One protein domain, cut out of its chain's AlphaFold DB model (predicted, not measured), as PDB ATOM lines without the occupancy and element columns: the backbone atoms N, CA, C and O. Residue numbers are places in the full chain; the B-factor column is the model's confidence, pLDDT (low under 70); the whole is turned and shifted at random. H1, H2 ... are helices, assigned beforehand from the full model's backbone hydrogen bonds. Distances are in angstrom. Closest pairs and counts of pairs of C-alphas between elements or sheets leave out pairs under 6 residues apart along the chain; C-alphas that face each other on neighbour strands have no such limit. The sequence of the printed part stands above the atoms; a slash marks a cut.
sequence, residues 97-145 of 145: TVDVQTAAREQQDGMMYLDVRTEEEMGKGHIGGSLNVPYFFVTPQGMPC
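What this domain is: This is residues 97 to 145 of the 145 residues of the protein "Rhodanese domain-containing protein" of Aegilops tauschii subsp. strangulata (UniProt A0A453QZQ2). Little of this model is regular structure: helix H1 is at one end, a loop holding the short helix H2 follows, and residues 138 to 143 stick out at the other end. A short parallel pairing of residues 114 to 115 with 131 to 132 brings the two sides of the loop together. The printed part has 49 residues, with H1 then H2 and no named strand; it is all helix by class, though the named elements hold only 14 residues. It is loose, with a radius of gyration of the C-alphas of 13.9 A, and elongated, spanning 42 by 23 by 16 A.

How they stand to each other: Look first at H1, residues 100 to 109, then at H2, residues 119 to 122: they are apart, joined by a short link of 9 residues. In H1, 4 of 6 O i to N i+4 pairs are within hydrogen-bond range; H2 is too short for such a pair.

Where its parts are: Find C-alpha 100 at (134.291, 163.608, 159.991); from there H1 runs 14.6 A to C-alpha 109. H2 ends at C-alpha 122, (116.644, 159.901, 162.270).

The domain as a whole: The C-alphas farthest apart, those of Arg 105 and Gln 141, are 42.2 A apart. The printed part has no cut. Confidence is under 70 at residue 138 and residues 140 to 145.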
ATOM      1  N   THR A  97     135.083 171.516 167.451       87.12
ATOM      2  CA  THR A  97     134.648 170.894 166.197       87.12
ATOM      3  C   THR A  97     135.659 169.841 165.763       87.12
ATOM      4  O   THR A  97     136.869 170.064 165.798       87.12
ATOM      5  N   VAL A  98     135.159 168.679 165.351       85.81
ATOM      6  CA  VAL A  98     135.978 167.546 164.916       85.81
ATOM      7  C   VAL A  98     135.663 167.244 163.454       85.81
ATOM      8  O   VAL A  98     134.512 167.331 163.025       85.81
ATOM      9  N   ASP A  99     136.693 166.912 162.675       87.81
ATOM     10  CA  ASP A  99     136.523 166.464 161.292       87.81
ATOM     11  C   ASP A  99     135.847 165.086 161.228       87.81
ATOM     12  O   ASP A  99     136.079 164.221 162.073       87.81
ATOM     13  N   VAL A 100     135.066 164.845 160.174       84.56
ATOM     14  CA  VAL A 100     134.291 163.608 159.991       84.56
ATOM     15  C   VAL A 100     135.177 162.356 159.985       84.56
ATOM     16  O   VAL A 100     134.791 161.331 160.546       84.56
ATOM     17  N   GLN A 101     136.377 162.410 159.392       83.25
ATOM     18  CA  GLN A 101     137.290 161.260 159.379       83.25
ATOM     19  C   GLN A 101     137.879 160.982 160.761       83.25
ATOM     20  O   GLN A 101     138.137 159.828 161.101       83.25
ATOM     21  N   THR A 102     138.090 162.031 161.553       82.75
ATOM     22  CA  THR A 102     138.578 161.900 162.929       82.75
ATOM     23  C   THR A 102     137.477 161.323 163.811       82.75
ATOM     24  O   THR A 102     137.692 160.292 164.441       82.75
ATOM     25  N   ALA A 103     136.265 161.870 163.726       81.00
ATOM     26  CA  ALA A 103     135.104 161.386 164.465       81.00
ATOM     27  C   ALA A 103     134.778 159.908 164.150       81.00
ATOM     28  O   ALA A 103     134.413 159.130 165.032       81.00
ATOM     29  N   ALA A 104     134.954 159.469 162.898       79.25
ATOM     30  CA  ALA A 104     134.757 158.069 162.512       79.25
ATOM     31  C   ALA A 104     135.776 157.107 163.152       79.25
ATOM     32  O   ALA A 104     135.449 155.951 163.427       79.25
ATOM     33  N   ARG A 105     137.012 157.565 163.384       78.56
ATOM     34  CA  ARG A 105     138.052 156.780 164.069       78.56
ATOM     35  C   ARG A 105     137.791 156.747 165.569       78.56
ATOM     36  O   ARG A 105     137.825 155.678 166.163       78.56
ATOM     37  N   GLU A 106     137.419 157.890 166.127       79.69
ATOM     38  CA  GLU A 106     137.058 158.059 167.534       79.69
ATOM     39  C   GLU A 106     135.843 157.214 167.951       79.69
ATOM     40  O   GLU A 106     135.792 156.700 169.071       79.69
ATOM     41  N   GLN A 107     134.904 156.959 167.035       77.62
ATOM     42  CA  GLN A 107     133.795 156.032 167.287       77.62
ATOM     43  C   GLN A 107     134.286 154.624 167.681       77.62
ATOM     44  O   GLN A 107     133.650 153.934 168.478       77.62
ATOM     45  N   GLN A 108     135.426 154.184 167.141       75.06
ATOM     46  CA  GLN A 108     136.004 152.870 167.448       75.06
ATOM     47  C   GLN A 108     136.692 152.840 168.820       75.06
ATOM     48  O   GLN A 108     136.792 151.772 169.421       75.06
ATOM     49  N   ASP A 109     137.090 154.004 169.340       81.81
ATOM     50  CA  ASP A 109     137.673 154.185 170.675       81.81
ATOM     51  C   ASP A 109     136.604 154.301 171.783       81.81
ATOM     52  O   ASP A 109     136.914 154.582 172.940       81.81
ATOM     53  N   GLY A 110     135.331 154.049 171.447       81.69
ATOM     54  CA  GLY A 110     134.216 154.016 172.396       81.69
ATOM     55  C   GLY A 110     133.442 155.327 172.523       81.69
ATOM     56  O   GLY A 110     132.608 155.451 173.421       81.69
ATOM     57  N   MET A 111     133.684 156.299 171.639       84.75
ATOM     58  CA  MET A 111     132.879 157.519 171.560       84.75
ATOM     59  C   MET A 111     131.581 157.266 170.783       84.75
ATOM     60  O   MET A 111     131.556 156.545 169.787       84.75
ATOM     61  N   MET A 112     130.476 157.851 171.250       85.12
ATOM     62  CA  MET A 112     129.144 157.666 170.666       85.12
ATOM     63  C   MET A 112     128.665 158.954 170.001       85.12
ATOM     64  O   MET A 112     128.865 160.045 170.530       85.12
ATOM     65  N   TYR A 113     127.987 158.826 168.862       90.75
ATOM     66  CA  TYR A 113     127.321 159.958 168.225       90.75
ATOM     67  C   TYR A 113     126.015 160.290 168.944       90.75
ATOM     68  O   TYR A 113     125.220 159.398 169.230       90.75
ATOM     69  N   LEU A 114     125.768 161.577 169.178       90.94
ATOM     70  CA  LEU A 114     124.486 162.089 169.651       90.94
ATOM     71  C   LEU A 114     123.834 162.875 168.514       90.94
ATOM     72  O   LEU A 114     124.364 163.891 168.071       90.94
ATOM     73  N   ASP A 115     122.698 162.395 168.029       90.31
ATOM     74  CA  ASP A 115     121.908 163.069 167.009       90.31
ATOM     75  C   ASP A 115     120.789 163.861 167.683       90.31
ATOM     76  O   ASP A 115     119.931 163.298 168.365       90.31
ATOM     77  N   VAL A 116     120.818 165.174 167.494       92.06
ATOM     78  CA  VAL A 116     119.915 166.124 168.156       92.06
ATOM     79  C   VAL A 116     118.687 166.491 167.321       92.06
ATOM     80  O   VAL A 116     117.956 167.415 167.675       92.06
ATOM     81  N   ARG A 117     118.471 165.811 166.191       90.31
ATOM     82  CA  ARG A 117     117.349 166.061 165.276       90.31
ATOM     83  C   ARG A 117     116.091 165.329 165.721       90.31
ATOM     84  O   ARG A 117     116.127 164.543 166.668       90.31
ATOM     85  N   THR A 118     114.982 165.569 165.027       88.50
ATOM     86  CA  THR A 118     113.730 164.854 165.292       88.50
ATOM     87  C   THR A 118     113.795 163.395 164.832       88.50
ATOM     88  O   THR A 118     114.634 162.987 164.019       88.50
ATOM     89  N   GLU A 119     112.870 162.590 165.347       86.50
ATOM     90  CA  GLU A 119     112.784 161.152 165.079       86.50
ATOM     91  C   GLU A 119     112.517 160.865 163.591       86.50
ATOM     92  O   GLU A 119     113.031 159.894 163.022       86.50
ATOM     93  N   GLU A 120     111.753 161.735 162.919       85.81
ATOM     94  CA  GLU A 120     111.446 161.575 161.497       85.81
ATOM     95  C   GLU A 120     112.685 161.762 160.614       85.81
ATOM     96  O   GLU A 120     112.773 161.182 159.528       85.81
ATOM     97  N   GLU A 121     113.648 162.574 161.052       89.06
ATOM     98  CA  GLU A 121     114.922 162.761 160.357       89.06
ATOM     99  C   GLU A 121     115.889 161.607 160.630       89.06
ATOM    100  O   GLU A 121     116.564 161.144 159.707       89.06
ATOM    101  N   MET A 122     115.891 161.089 161.860       88.12
ATOM    102  CA  MET A 122     116.644 159.901 162.270       88.12
ATOM    103  C   MET A 122     116.250 158.658 161.446       88.12
ATOM    104  O   MET A 122     117.116 157.899 160.992       88.12
ATOM    105  N   GLY A 123     114.951 158.484 161.172       85.94
ATOM    106  CA  GLY A 123     114.416 157.371 160.375       85.94
ATOM    107  C   GLY A 123     114.768 157.410 158.882       85.94
ATOM    108  O   GLY A 123     114.784 156.366 158.228       85.94
ATOM    109  N   LYS A 124     115.099 158.586 158.329       89.81
ATOM    110  CA  LYS A 124     115.536 158.736 156.924       89.81
ATOM    111  C   LYS A 124     116.987 158.298 156.702       89.81
ATOM    112  O   LYS A 124     117.387 158.090 155.559       89.81
ATOM    113  N   GLY A 125     117.761 158.167 157.777       86.88
ATOM    114  CA  GLY A 125     119.151 157.729 157.747       86.88
ATOM    115  C   GLY A 125     120.005 158.451 158.786       86.88
ATOM    116  O   GLY A 125     119.895 159.662 158.987       86.88
ATOM    117  N   HIS A 126     120.890 157.691 159.427       87.38
ATOM    118  CA  HIS A 126     121.802 158.169 160.461       87.38
ATOM    119  C   HIS A 126     123.067 157.308 160.521       87.38
ATOM    120  O   HIS A 126     123.156 156.247 159.897       87.38
ATOM    121  N   ILE A 127     124.061 157.785 161.267       87.69
ATOM    122  CA  ILE A 127     125.329 157.085 161.474       87.69
ATOM    123  C   ILE A 127     125.093 155.925 162.448       87.69
ATOM    124  O   ILE A 127     124.550 156.120 163.532       87.69
ATOM    125  N   GLY A 128     125.501 154.709 162.080       84.88
ATOM    126  CA  GLY A 128     125.284 153.521 162.908       84.88
ATOM    127  C   GLY A 128     125.891 153.669 164.308       84.88
ATOM    128  O   GLY A 128     127.072 153.980 164.443       84.88
ATOM    129  N   GLY A 129     125.080 153.424 165.341       86.00
ATOM    130  CA  GLY A 129     125.482 153.588 166.742       86.00
ATOM    131  C   GLY A 129     125.257 154.992 167.312       86.00
ATOM    132  O   GLY A 129     125.734 155.263 168.409       86.00
ATOM    133  N   SER A 130     124.542 155.879 166.610       88.62
ATOM    134  CA  SER A 130     124.117 157.165 167.172       88.62
ATOM    135  C   SER A 130     122.928 157.027 168.128       88.62
ATOM    136  O   SER A 130     121.987 156.284 167.850       88.62
ATOM    137  N   LEU A 131     122.931 157.803 169.208       90.88
ATOM    138  CA  LEU A 131     121.799 157.999 170.106       90.88
ATOM    139  C   LEU A 131     121.007 159.222 169.639       90.88
ATOM    140  O   LEU A 131     121.589 160.290 169.494       90.88
ATOM    141  N   ASN A 132     119.698 159.096 169.417       92.44
ATOM    142  CA  ASN A 132     118.855 160.249 169.105       92.44
ATOM    143  C   ASN A 132     118.305 160.871 170.392       92.44
ATOM    144  O   ASN A 132     117.603 160.199 171.146       92.44
ATOM    145  N   VAL A 133     118.614 162.141 170.637       92.38
ATOM    146  CA  VAL A 133     117.982 162.952 171.687       92.38
ATOM    147  C   VAL A 133     117.574 164.272 171.041       92.38
ATOM    148  O   VAL A 133     118.394 165.192 170.991       92.38
ATOM    149  N   PRO A 134     116.341 164.364 170.516       90.44
ATOM    150  CA  PRO A 134     115.879 165.557 169.827       90.44
ATOM    151  C   PRO A 134     115.986 166.797 170.714       90.44
ATOM    152  O   PRO A 134     115.542 166.804 171.867       90.44
ATOM    153  N   TYR A 135     116.584 167.854 170.175       88.56
ATOM    154  CA  TYR A 135     116.705 169.116 170.881       88.56
ATOM    155  C   TYR A 135     115.489 169.995 170.601       88.56
ATOM    156  O   TYR A 135     115.306 170.491 169.490       88.56
ATOM    157  N   PHE A 136     114.679 170.220 171.633       81.81
ATOM    158  CA  PHE A 136     113.541 171.129 171.576       81.81
ATOM    159  C   PHE A 136     113.836 172.385 172.386       81.81
ATOM    160  O   PHE A 136     114.166 172.319 173.572       81.81
ATOM    161  N   PHE A 137     113.669 173.546 171.758       72.31
ATOM    162  CA  PHE A 137     113.659 174.800 172.489       72.31
ATOM    163  C   PHE A 137     112.272 174.985 173.105       72.31
ATOM    164  O   PHE A 137     111.290 175.226 172.406       72.31
ATOM    165  N   VAL A 138     112.171 174.846 174.427       65.25
ATOM    166  CA  VAL A 138     110.918 175.127 175.131       65.25
ATOM    167  C   VAL A 138     110.780 176.641 175.224       65.25
ATOM    168  O   VAL A 138     111.507 177.306 175.964       65.25
ATOM    169  N   THR A 139     109.855 177.209 174.452       72.00
ATOM    170  CA  THR A 139     109.485 178.616 174.628       72.00
ATOM    171  C   THR A 139     108.901 178.820 176.036       72.00
ATOM    172  O   THR A 139     108.325 177.885 176.595       72.00
ATOM    173  N   PRO A 140     108.958 180.029 176.635       68.88
ATOM    174  CA  PRO A 140     108.355 180.296 177.952       68.88
ATOM    175  C   PRO A 140     106.854 179.967 178.033       68.88
ATOM    176  O   PRO A 140     106.285 179.901 179.115       68.88
ATOM    177  N   GLN A 141     106.209 179.786 176.877       69.62
ATOM    178  CA  GLN A 141     104.804 179.422 176.714       69.62
ATOM    179  C   GLN A 141     104.578 177.897 176.736       69.62
ATOM    180  O   GLN A 141     103.449 177.449 176.560       69.62
ATOM    181  N   GLY A 142     105.628 177.095 176.948       61.16
ATOM    182  CA  GLY A 142     105.545 175.639 177.089       61.16
ATOM    183  C   GLY A 142     105.270 174.883 175.788       61.16
ATOM    184  O   GLY A 142     105.122 173.666 175.824       61.16
ATOM    185  N   MET A 143     105.210 175.573 174.645       56.66
ATOM    186  CA  MET A 143     105.054 174.931 173.344       56.66
ATOM    187  C   MET A 143     106.433 174.732 172.703       56.66
ATOM    188  O   MET A 143     107.166 175.723 172.564       56.66
ATOM    189  N   PRO A 144     106.802 173.488 172.341       60.12
ATOM    190  CA  PRO A 144     107.951 173.252 171.478       60.12
ATOM    191  C   PRO A 144     107.669 173.903 170.117       60.12
ATOM    192  O   PRO A 144     106.563 173.766 169.589       60.12
ATOM    193  N   CYS A 145     108.627 174.684 169.615       55.03
ATOM    194  CA  CYS A 145     108.570 175.290 168.283       55.03
ATOM    195  C   CYS A 145     108.795 174.261 167.173       55.03
ATOM    196  O   CYS A 145     109.543 173.288 167.414       55.03
TER     197      CYS A 145